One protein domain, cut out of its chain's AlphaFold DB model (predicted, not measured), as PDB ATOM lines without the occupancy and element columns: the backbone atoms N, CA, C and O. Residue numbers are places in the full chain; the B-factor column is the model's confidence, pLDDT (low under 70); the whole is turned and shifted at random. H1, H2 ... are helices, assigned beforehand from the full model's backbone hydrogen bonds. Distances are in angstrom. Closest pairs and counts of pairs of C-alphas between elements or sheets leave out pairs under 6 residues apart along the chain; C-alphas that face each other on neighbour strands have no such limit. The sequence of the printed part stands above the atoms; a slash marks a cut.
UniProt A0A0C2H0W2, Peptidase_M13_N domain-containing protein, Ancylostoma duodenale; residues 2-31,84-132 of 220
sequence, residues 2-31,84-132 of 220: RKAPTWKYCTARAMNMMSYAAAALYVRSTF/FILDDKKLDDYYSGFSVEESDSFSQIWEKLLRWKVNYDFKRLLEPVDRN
ATOM      1  N   ARG A   2      20.212 214.292 -32.590       69.94
ATOM      2  CA  ARG A   2      21.674 214.089 -32.609       69.94
ATOM      3  C   ARG A   2      21.955 212.614 -32.899       69.94
ATOM      4  O   ARG A   2      21.477 211.757 -32.161       69.94
ATOM      5  N   LYS A   3      22.710 212.316 -33.961       79.75
ATOM      6  CA  LYS A   3      23.208 210.957 -34.208       79.75
ATOM      7  C   LYS A   3      24.177 210.582 -33.085       79.75
ATOM      8  O   LYS A   3      25.004 211.403 -32.688       79.75
ATOM      9  N   ALA A   4      24.055 209.364 -32.566       83.50
ATOM     10  CA  ALA A   4      25.044 208.835 -31.639       83.50
ATOM     11  C   ALA A   4      26.430 208.798 -32.320       83.50
ATOM     12  O   ALA A   4      26.497 208.646 -33.543       83.50
ATOM     13  N   PRO A   5      27.530 208.926 -31.558       91.25
ATOM     14  CA  PRO A   5      28.878 208.734 -32.083       91.25
ATOM     15  C   PRO A   5      29.011 207.395 -32.818       91.25
ATOM     16  O   PRO A   5      28.478 206.386 -32.352       91.25
ATOM     17  N   THR A   6      29.761 207.369 -33.923       86.88
ATOM     18  CA  THR A   6      29.931 206.175 -34.773       86.88
ATOM     19  C   THR A   6      30.413 204.963 -33.984       86.88
ATOM     20  O   THR A   6      29.888 203.869 -34.163       86.88
ATOM     21  N   TRP A   7      31.336 205.160 -33.041       89.88
ATOM     22  CA  TRP A   7      31.827 204.074 -32.196       89.88
ATOM     23  C   TRP A   7      30.700 203.427 -31.381       89.88
ATOM     24  O   TRP A   7      30.616 202.207 -31.345       89.88
ATOM     25  N   LYS A   8      29.761 204.211 -30.822       88.06
ATOM     26  CA  LYS A   8      28.613 203.666 -30.074       88.06
ATOM     27  C   LYS A   8      27.714 202.827 -30.973       88.06
ATOM     28  O   LYS A   8      27.213 201.794 -30.542       88.06
ATOM     29  N   TYR A   9      27.521 203.266 -32.215       86.44
ATOM     30  CA  TYR A   9      26.745 202.524 -33.204       86.44
ATOM     31  C   TYR A   9      27.411 201.184 -33.551       86.44
ATOM     32  O   TYR A   9      26.756 200.145 -33.494       86.44
ATOM     33  N   CYS A  10      28.716 201.193 -33.842       86.88
ATOM     34  CA  CYS A  10      29.482 199.986 -34.155       86.88
ATOM     35  C   CYS A  10      29.519 199.009 -32.972       86.88
ATOM     36  O   CYS A  10      29.221 197.829 -33.150       86.88
ATOM     37  N   THR A  11      29.793 199.501 -31.761       87.44
ATOM     38  CA  THR A  11      29.805 198.686 -30.539       87.44
ATOM     39  C   THR A  11      28.439 198.058 -30.282       87.44
ATOM     40  O   THR A  11      28.355 196.848 -30.100       87.44
ATOM     41  N   ALA A  12      27.351 198.832 -30.357       85.31
ATOM     42  CA  ALA A  12      26.005 198.290 -30.189       85.31
ATOM     43  C   ALA A  12      25.676 197.225 -31.248       85.31
ATOM     44  O   ALA A  12      25.002 196.239 -30.953       85.31
ATOM     45  N   ARG A  13      26.155 197.386 -32.487       85.75
ATOM     46  CA  ARG A  13      25.944 196.396 -33.548       85.75
ATOM     47  C   ARG A  13      26.674 195.083 -33.256       85.75
ATOM     48  O   ARG A  13      26.057 194.026 -33.366       85.75
ATOM     49  N   ALA A  14      27.937 195.167 -32.839       86.69
ATOM     50  CA  ALA A  14      28.744 194.013 -32.455       86.69
ATOM     51  C   ALA A  14      28.145 193.286 -31.240       86.69
ATOM     52  O   ALA A  14      27.947 192.078 -31.294       86.69
ATOM     53  N   MET A  15      27.741 194.021 -30.198       85.12
ATOM     54  CA  MET A  15      27.110 193.462 -28.992       85.12
ATOM     55  C   MET A  15      25.802 192.708 -29.268       85.12
ATOM     56  O   MET A  15      25.451 191.793 -28.523       85.12
ATOM     57  N   ASN A  16      25.062 193.106 -30.306       83.56
ATOM     58  CA  ASN A  16      23.801 192.464 -30.674       83.56
ATOM     59  C   ASN A  16      23.998 191.225 -31.555       83.56
ATOM     60  O   ASN A  16      23.258 190.261 -31.404       83.56
ATOM     61  N   MET A  17      24.961 191.245 -32.480       85.12
ATOM     62  CA  MET A  17      25.178 190.124 -33.408       85.12
ATOM     63  C   MET A  17      26.135 189.068 -32.868       85.12
ATOM     64  O   MET A  17      25.968 187.886 -33.146       85.12
ATOM     65  N   MET A  18      27.129 189.491 -32.092       88.69
ATOM     66  CA  MET A  18      28.156 188.637 -31.503       88.69
ATOM     67  C   MET A  18      28.118 188.783 -29.983       88.69
ATOM     68  O   MET A  18      29.091 189.170 -29.339       88.69
ATOM     69  N   SER A  19      26.944 188.520 -29.414       87.38
ATOM     70  CA  SER A  19      26.665 188.749 -27.998       87.38
ATOM     71  C   SER A  19      27.592 187.973 -27.066       87.38
ATOM     72  O   SER A  19      28.086 188.553 -26.104       87.38
ATOM     73  N   TYR A  20      27.875 186.699 -27.355       89.56
ATOM     74  CA  TYR A  20      28.774 185.883 -26.537       89.56
ATOM     75  C   TYR A  20      30.228 186.337 -26.630       89.56
ATOM     76  O   TYR A  20      30.879 186.457 -25.597       89.56
ATOM     77  N   ALA A  21      30.718 186.668 -27.829       90.62
ATOM     78  CA  ALA A  21      32.075 187.193 -27.990       90.62
ATOM     79  C   ALA A  21      32.251 188.543 -27.274       90.62
ATOM     80  O   ALA A  21      33.210 188.746 -26.530       90.62
ATOM     81  N   ALA A  22      31.288 189.457 -27.432       89.31
ATOM     82  CA  ALA A  22      31.307 190.740 -26.737       89.31
ATOM     83  C   ALA A  22      31.218 190.560 -25.210       89.31
ATOM     84  O   ALA A  22      31.903 191.261 -24.463       89.31
ATOM     85  N   ALA A  23      30.402 189.611 -24.740       86.94
ATOM     86  CA  ALA A  23      30.304 189.277 -23.326       86.94
ATOM     87  C   ALA A  23      31.606 188.689 -22.778       86.94
ATOM     88  O   ALA A  23      32.023 189.092 -21.701       86.94
ATOM     89  N   ALA A  24      32.287 187.808 -23.516       90.06
ATOM     90  CA  ALA A  24      33.564 187.238 -23.094       90.06
ATOM     91  C   ALA A  24      34.609 188.339 -22.845       90.06
ATOM     92  O   ALA A  24      35.267 188.351 -21.806       90.06
ATOM     93  N   LEU A  25      34.700 189.318 -23.754       89.31
ATOM     94  CA  LEU A  25      35.589 190.478 -23.606       89.31
ATOM     95  C   LEU A  25      35.242 191.330 -22.378       89.31
ATOM     96  O   LEU A  25      36.125 191.760 -21.631       89.31
ATOM     97  N   TYR A  26      33.952 191.576 -22.154       86.25
ATOM     98  CA  TYR A  26      33.492 192.337 -20.997       86.25
ATOM     99  C   TYR A  26      33.776 191.605 -19.680       86.25
ATOM    100  O   TYR A  26      34.305 192.192 -18.737       86.25
ATOM    101  N   VAL A  27      33.472 190.307 -19.630       86.31
ATOM    102  CA  VAL A  27      33.628 189.493 -18.425       86.31
ATOM    103  C   VAL A  27      35.092 189.394 -18.025       86.31
ATOM    104  O   VAL A  27      35.430 189.642 -16.873       86.31
ATOM    105  N   ARG A  28      35.981 189.142 -18.989       86.25
ATOM    106  CA  ARG A  28      37.428 189.055 -18.745       86.25
ATOM    107  C   ARG A  28      38.048 190.358 -18.247       86.25
ATOM    108  O   ARG A  28      39.061 190.313 -17.561       86.25
ATOM    109  N   SER A  29      37.490 191.506 -18.628       84.62
ATOM    110  CA  SER A  29      38.076 192.809 -18.300       84.62
ATOM    111  C   SER A  29      37.545 193.410 -17.004       84.62
ATOM    112  O   SER A  29      38.297 194.069 -16.293       84.62
ATOM    113  N   THR A  30      36.250 193.237 -16.729       80.06
ATOM    114  CA  THR A  30      35.542 194.090 -15.762       80.06
ATOM    115  C   THR A  30      34.682 193.304 -14.775       80.06
ATOM    116  O   THR A  30      34.283 193.855 -13.752       80.06
ATOM    117  N   PHE A  31      34.349 192.042 -15.060       77.94
ATOM    118  CA  PHE A  31      33.372 191.317 -14.250       77.94
ATOM    119  C   PHE A  31      33.995 190.768 -12.968       77.94
ATOM    120  O   PHE A  31      34.939 189.981 -12.998       77.94
ATOM    121  N   PHE A  84      30.717 178.693 -20.823       88.81
ATOM    122  CA  PHE A  84      31.449 178.366 -22.052       88.81
ATOM    123  C   PHE A  84      32.120 179.582 -22.705       88.81
ATOM    124  O   PHE A  84      33.098 179.392 -23.415       88.81
ATOM    125  N   ILE A  85      31.650 180.815 -22.460       89.88
ATOM    126  CA  ILE A  85      32.247 182.012 -23.081       89.88
ATOM    127  C   ILE A  85      33.635 182.339 -22.524       89.88
ATOM    128  O   ILE A  85      34.354 183.154 -23.094       89.88
ATOM    129  N   LEU A  86      33.994 181.753 -21.379       88.94
ATOM    130  CA  LEU A  86      35.321 181.905 -20.795       88.94
ATOM    131  C   LEU A  86      36.349 180.987 -21.462       88.94
ATOM    132  O   LEU A  86      37.535 181.304 -21.423       88.94
ATOM    133  N   ASP A  87      35.899 179.907 -22.097       93.25
ATOM    134  CA  ASP A  87      36.724 178.931 -22.804       93.25
ATOM    135  C   ASP A  87      36.820 179.319 -24.286       93.25
ATOM    136  O   ASP A  87      35.840 179.217 -25.027       93.25
ATOM    137  N   ASP A  88      38.006 179.768 -24.712       91.88
ATOM    138  CA  ASP A  88      38.249 180.220 -26.090       91.88
ATOM    139  C   ASP A  88      37.867 179.154 -27.119       91.88
ATOM    140  O   ASP A  88      37.232 179.465 -28.122       91.88
ATOM    141  N   LYS A  89      38.150 177.875 -26.837       94.19
ATOM    142  CA  LYS A  89      37.852 176.791 -27.773       94.19
ATOM    143  C   LYS A  89      36.348 176.615 -27.960       94.19
ATOM    144  O   LYS A  89      35.879 176.480 -29.083       94.19
ATOM    145  N   LYS A  90      35.580 176.637 -26.867       93.31
ATOM    146  CA  LYS A  90      34.115 176.509 -26.942       93.31
ATOM    147  C   LYS A  90      33.471 177.723 -27.598       93.31
ATOM    148  O   LYS A  90      32.453 177.582 -28.275       93.31
ATOM    149  N   LEU A  91      34.037 178.908 -27.380       92.75
ATOM    150  CA  LEU A  91      33.573 180.132 -28.016       92.75
ATOM    151  C   LEU A  91      33.843 180.113 -29.530       92.75
ATOM    152  O   LEU A  91      32.952 180.462 -30.303       92.75
ATOM    153  N   ASP A  92      35.015 179.643 -29.952       93.19
ATOM    154  CA  ASP A  92      35.361 179.474 -31.366       93.19
ATOM    155  C   ASP A  92      34.506 178.387 -32.033       93.19
ATOM    156  O   ASP A  92      33.992 178.593 -33.135       93.19
ATOM    157  N   ASP A  93      34.270 177.266 -31.344       93.12
ATOM    158  CA  ASP A  93      33.374 176.201 -31.807       93.12
ATOM    159  C   ASP A  93      31.942 176.732 -32.010       93.12
ATOM    160  O   ASP A  93      31.291 176.408 -33.011       93.12
ATOM    161  N   TYR A  94      31.462 177.603 -31.108       91.38
ATOM    162  CA  TYR A  94      30.163 178.266 -31.245       91.38
ATOM    163  C   TYR A  94      30.093 179.109 -32.524       91.38
ATOM    164  O   TYR A  94      29.117 179.002 -33.262       91.38
ATOM    165  N   TYR A  95      31.128 179.903 -32.823       92.75
ATOM    166  CA  TYR A  95      31.215 180.723 -34.039       92.75
ATOM    167  C   TYR A  95      31.807 179.979 -35.250       92.75
ATOM    168  O   TYR A  95      32.195 180.603 -36.240       92.75
ATOM    169  N   SER A  96      31.832 178.644 -35.224       92.50
ATOM    170  CA  SER A  96      32.387 177.848 -36.317       92.50
ATOM    171  C   SER A  96      31.707 178.146 -37.662       92.50
ATOM    172  O   SER A  96      30.488 178.327 -37.778       92.50
ATOM    173  N   GLY A  97      32.527 178.234 -38.711       88.94
ATOM    174  CA  GLY A  97      32.080 178.591 -40.059       88.94
ATOM    175  C   GLY A  97      31.826 180.087 -40.283       88.94
ATOM    176  O   GLY A  97      31.415 180.459 -41.383       88.94
ATOM    177  N   PHE A  98      32.077 180.947 -39.291       92.44
ATOM    178  CA  PHE A  98      32.156 182.394 -39.465       92.44
ATOM    179  C   PHE A  98      33.620 182.843 -39.515       92.44
ATOM    180  O   PHE A  98      34.434 182.437 -38.692       92.44
ATOM    181  N   SER A  99      33.962 183.689 -40.484       90.94
ATOM    182  CA  SER A  99      35.287 184.302 -40.590       90.94
ATOM    183  C   SER A  99      35.170 185.719 -41.135       90.94
ATOM    184  O   SER A  99      34.275 186.029 -41.929       90.94
ATOM    185  N   VAL A 100      36.072 186.580 -40.675       90.88
ATOM    186  CA  VAL A 100      36.201 187.973 -41.103       90.88
ATOM    187  C   VAL A 100      37.645 188.190 -41.521       90.88
ATOM    188  O   VAL A 100      38.560 187.792 -40.806       90.88
ATOM    189  N   GLU A 101      37.834 188.815 -42.675       93.38
ATOM    190  CA  GLU A 101      39.141 189.184 -43.209       93.38
ATOM    191  C   GLU A 101      39.358 190.689 -43.035       93.38
ATOM    192  O   GLU A 101      38.410 191.472 -43.087       93.38
ATOM    193  N   GLU A 102      40.609 191.123 -42.875       90.75
ATOM    194  CA  GLU A 102      40.927 192.554 -42.738       90.75
ATOM    195  C   GLU A 102      40.533 193.377 -43.977       90.75
ATOM    196  O   GLU A 102      40.266 194.573 -43.874       90.75
ATOM    197  N   SER A 103      40.455 192.737 -45.147       94.12
ATOM    198  CA  SER A 103      39.987 193.340 -46.397       94.12
ATOM    199  C   SER A 103      38.466 193.491 -46.494       94.12
ATOM    200  O   SER A 103      37.988 194.123 -47.440       94.12
ATOM    201  N   ASP A 104      37.689 192.927 -45.562       93.00
ATOM    202  CA  ASP A 104      36.232 193.014 -45.608       93.00
ATOM    203  C   ASP A 104      35.739 194.431 -45.279       93.00
ATOM    204  O   ASP A 104      35.988 195.000 -44.214       93.00
ATOM    205  N   SER A 105      34.921 194.986 -46.170       92.81
ATOM    206  CA  SER A 105      34.128 196.176 -45.872       92.81
ATOM    207  C   SER A 105      33.074 195.885 -44.798       92.81
ATOM    208  O   SER A 105      32.582 194.764 -44.659       92.81
ATOM    209  N   PHE A 106      32.621 196.925 -44.093       88.25
ATOM    210  CA  PHE A 106      31.558 196.795 -43.089       88.25
ATOM    211  C   PHE A 106      30.302 196.077 -43.621       88.25
ATOM    212  O   PHE A 106      29.714 195.258 -42.918       88.25
ATOM    213  N   SER A 107      29.903 196.342 -44.870       90.69
ATOM    214  CA  SER A 107      28.775 195.662 -45.521       90.69
ATOM    215  C   SER A 107      29.019 194.171 -45.747       90.69
ATOM    216  O   SER A 107      28.095 193.383 -45.565       90.69
ATOM    217  N   GLN A 108      30.246 193.774 -46.094       94.12
ATOM    218  CA  GLN A 108      30.602 192.364 -46.273       94.12
ATOM    219  C   GLN A 108      30.609 191.627 -44.933       94.12
ATOM    220  O   GLN A 108      30.009 190.560 -44.828       94.12
ATOM    221  N   ILE A 109      31.189 192.225 -43.886       92.19
ATOM    222  CA  ILE A 109      31.138 191.674 -42.520       92.19
ATOM    223  C   ILE A 109      29.681 191.473 -42.091       92.19
ATOM    224  O   ILE A 109      29.311 190.425 -41.563       92.19
ATOM    225  N   TRP A 110      28.837 192.472 -42.360       90.50
ATOM    226  CA  TRP A 110      27.416 192.432 -42.044       90.50
ATOM    227  C   TRP A 110      26.682 191.284 -42.745       90.50
ATOM    228  O   TRP A 110      25.914 190.550 -42.120       90.50
ATOM    229  N   GLU A 111      26.932 191.109 -44.041       93.25
ATOM    230  CA  GLU A 111      26.347 190.034 -44.835       93.25
ATOM    231  C   GLU A 111      26.805 188.652 -44.347       93.25
ATOM    232  O   GLU A 111      25.971 187.760 -44.160       93.25
ATOM    233  N   LYS A 112      28.109 188.482 -44.085       94.44
ATOM    234  CA  LYS A 112      28.681 187.234 -43.553       94.44
ATOM    235  C   LYS A 112      28.041 186.861 -42.212       94.44
ATOM    236  O   LYS A 112      27.633 185.713 -42.037       94.44
ATOM    237  N   LEU A 113      27.873 187.830 -41.305       92.25
ATOM    238  CA  LEU A 113      27.213 187.628 -40.008       92.25
ATOM    239  C   LEU A 113      25.753 187.196 -40.156       92.25
ATOM    240  O   LEU A 113      25.328 186.235 -39.519       92.25
ATOM    241  N   LEU A 114      24.981 187.887 -41.001       92.69
ATOM    242  CA  LEU A 114      23.578 187.542 -41.235       92.69
ATOM    243  C   LEU A 114      23.438 186.130 -41.807       92.69
ATOM    244  O   LEU A 114      22.618 185.349 -41.326       92.69
ATOM    245  N   ARG A 115      24.259 185.789 -42.803       94.38
ATOM    246  CA  ARG A 115      24.273 184.460 -43.419       94.38
ATOM    247  C   ARG A 115      24.597 183.378 -42.395       94.38
ATOM    248  O   ARG A 115      23.909 182.360 -42.348       94.38
ATOM    249  N   TRP A 116      25.611 183.608 -41.563       94.69
ATOM    250  CA  TRP A 116      25.973 182.689 -40.490       94.69
ATOM    251  C   TRP A 116      24.825 182.512 -39.488       94.69
ATOM    252  O   TRP A 116      24.439 181.377 -39.218       94.69
ATOM    253  N   LYS A 117      24.211 183.608 -39.018       91.44
ATOM    254  CA  LYS A 117      23.111 183.563 -38.042       91.44
ATOM    255  C   LYS A 117      21.906 182.789 -38.568       91.44
ATOM    256  O   LYS A 117      21.366 181.949 -37.858       91.44
ATOM    257  N   VAL A 118      21.517 183.041 -39.816       93.56
ATOM    258  CA  VAL A 118      20.412 182.328 -40.469       93.56
ATOM    259  C   VAL A 118      20.724 180.835 -40.567       93.56
ATOM    260  O   VAL A 118      19.905 180.012 -40.170       93.56
ATOM    261  N   ASN A 119      21.924 180.470 -41.026       93.75
ATOM    262  CA  ASN A 119      22.335 179.069 -41.113       93.75
ATOM    263  C   ASN A 119      22.367 178.380 -39.741       93.75
ATOM    264  O   ASN A 119      21.953 177.229 -39.626       93.75
ATOM    265  N   TYR A 120      22.854 179.078 -38.713       91.44
ATOM    266  CA  TYR A 120      22.865 178.598 -37.337       91.44
ATOM    267  C   TYR A 120      21.439 178.329 -36.833       91.44
ATOM    268  O   TYR A 120      21.149 177.228 -36.372       91.44
ATOM    269  N   ASP A 121      20.520 179.281 -37.015       90.38
ATOM    270  CA  ASP A 121      19.122 179.136 -36.594       90.38
ATOM    271  C   ASP A 121      18.402 177.993 -37.323       90.38
ATOM    272  O   ASP A 121      17.655 177.243 -36.700       90.38
ATOM    273  N   PHE A 122      18.652 177.807 -38.624       94.06
ATOM    274  CA  PHE A 122      18.060 176.700 -39.381       94.06
ATOM    275  C   PHE A 122      18.555 175.328 -38.915       94.06
ATOM    276  O   PHE A 122      17.754 174.398 -38.836       94.06
ATOM    277  N   LYS A 123      19.845 175.185 -38.579       91.12
ATOM    278  CA  LYS A 123      20.385 173.924 -38.036       91.12
ATOM    279  C   LYS A 123      19.727 173.560 -36.708       91.12
ATOM    280  O   LYS A 123      19.365 172.406 -36.499       91.12
ATOM    281  N   ARG A 124      19.488 174.561 -35.861       88.69
ATOM    282  CA  ARG A 124      18.848 174.382 -34.556       88.69
ATOM    283  C   ARG A 124      17.416 173.866 -34.617       88.69
ATOM    284  O   ARG A 124      16.958 173.287 -33.642       88.69
ATOM    285  N   LEU A 125      16.709 174.036 -35.735       90.12
ATOM    286  CA  LEU A 125      15.358 173.482 -35.896       90.12
ATOM    287  C   LEU A 125      15.335 171.946 -35.853       90.12
ATOM    288  O   LEU A 125      14.278 171.361 -35.626       90.12
ATOM    289  N   LEU A 126      16.478 171.300 -36.098       93.00
ATOM    290  CA  LEU A 126      16.627 169.844 -36.094       93.00
ATOM    291  C   LEU A 126      17.111 169.299 -34.742       93.00
ATOM    292  O   LEU A 126      17.115 168.087 -34.538       93.00
ATOM    293  N   GLU A 127      17.531 170.179 -33.836       88.31
ATOM    294  CA  GLU A 127      18.120 169.828 -32.549       88.31
ATOM    295  C   GLU A 127      17.101 170.002 -31.413       88.31
ATOM    296  O   GLU A 127      16.175 170.814 -31.510       88.31
ATOM    297  N   PRO A 128      17.232 169.242 -30.310       88.25
ATOM    298  CA  PRO A 128      16.418 169.483 -29.128       88.25
ATOM    299  C   PRO A 128      16.714 170.867 -28.538       88.25
ATOM    300  O   PRO A 128      17.828 171.379 -28.619       88.25
ATOM    301  N   VAL A 129      15.712 171.461 -27.889       84.69
ATOM    302  CA  VAL A 129      15.863 172.767 -27.238       84.69
ATOM    303  C   VAL A 129      16.864 172.663 -26.087       84.69
ATOM    304  O   VAL A 129      16.590 172.011 -25.076       84.69
ATOM    305  N   ASP A 130      17.997 173.353 -26.213       83.00
ATOM    306  CA  ASP A 130      18.944 173.509 -25.113       83.00
ATOM    307  C   ASP A 130      18.409 174.517 -24.087       83.00
ATOM    308  O   ASP A 130      18.311 175.724 -24.324       83.00
ATOM    309  N   ARG A 131      18.073 174.012 -22.897       78.94
ATOM    310  CA  ARG A 131      17.602 174.840 -21.783       78.94
ATOM    311  C   ARG A 131      18.708 175.688 -21.167       78.94
ATOM    312  O   ARG A 131      18.362 176.608 -20.433       78.94
ATOM    313  N   ASN A 132      19.986 175.440 -21.448       79.81
ATOM    314  CA  ASN A 132      21.109 176.210 -20.908       79.81
ATOM    315  C   ASN A 132      21.470 177.429 -21.765       79.81
ATOM    316  O   ASN A 132      22.102 178.358 -21.265       79.81
TER     317      ASN A 132
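AT A GLANCE: This is residues 2 to 31 and 84 to 132 of the 220 residues of the protein "Peptidase_M13_N domain-containing protein" of Ancylostoma duodenale (UniProt A0A0C2H0W2). H1 and H2 meet end to start in an L-shaped corner, and the long helix H4 runs nearly parallel to H1 but shifted past it, while the short H3 runs beside H2 in the opposite direction. The arrangement is loose, with few contacts between helices, and residues 2 to 9 and 121 to 132 stick out from the body. The printed part has 79 residues with four named helices, in the order H1, H2, H3, H4, and no named strand; the class is all helix, with 50 residues in the helices. The whole is loose, with a radius of gyration of the C-alphas of 14.5 A, and it spans 45 by 31 by 26 A.

IN THESE COORDINATES: The printed part begins at residue 2, and H1 follows at residues 6 to 17, 16.8 A from first to last C-alpha, starting with C-alpha 6 at (29.931, 206.175, -34.773). H2, residues 19 to 30, is 16.0 A long. After the cut comes H3, residues 88 to 94, 9.8 A long, with C-alpha 88 at (38.249, 180.220, -26.090). H4, residues 106 to 124, is the longest helix at 27.1 A and ends with C-alpha 124 at (18.848, 174.382, -34.556).

HOW THE PARTS SIT: H1 and H2 touch only at the corner by their tight link of one residue, and only just, with 3 pairs of C-alphas within 8 A. H1 takes part with residues 14 to 15 alone and H2 with residues 22 to 23 alone; the closest C-alphas are those of Met 15 and Ala 22, 5.5 A apart. The two run opposite ways at a steep tilt of 65 degrees. H2 and H3 are close but not clearly touching, the closest C-alphas being those of Ala 21 and Leu 91 at 7.2 A. They run opposite ways at a shallow tilt of 19 degrees. H1 and H4 are close but not clearly touching, the closest C-alphas being those of Met 17 and Leu 113 at 7.3 A. They run the same way at a shallow tilt of 17 degrees, with centres 16.3 A apart. H1 and H3 are apart, as are H2 and H4, and H3 and H4. In H1, H2, H3 and H4 every O i to N i+4 pair is within hydrogen-bond range.

THE WHOLE: The two C-alphas farthest apart are those of Arg 2 and Pro 128, 45.0 A. Residues 2 to 9, of which 6 to 9 belong to H1, stand free, and so do residues 121 to 132, of which 121 to 124 belong to H4. Without these stretches the body of 59 residues spans 32 by 23 by 20 A. Residues 32 to 83 are not printed, and C-alphas 31 and 84 are 15.2 A apart across this cut, which lies in the link from H2 to H3. The link from H3 to H4, 11 residues, is long. The mean pLDDT of the printed part is 89.1, and residue 2 is under 70.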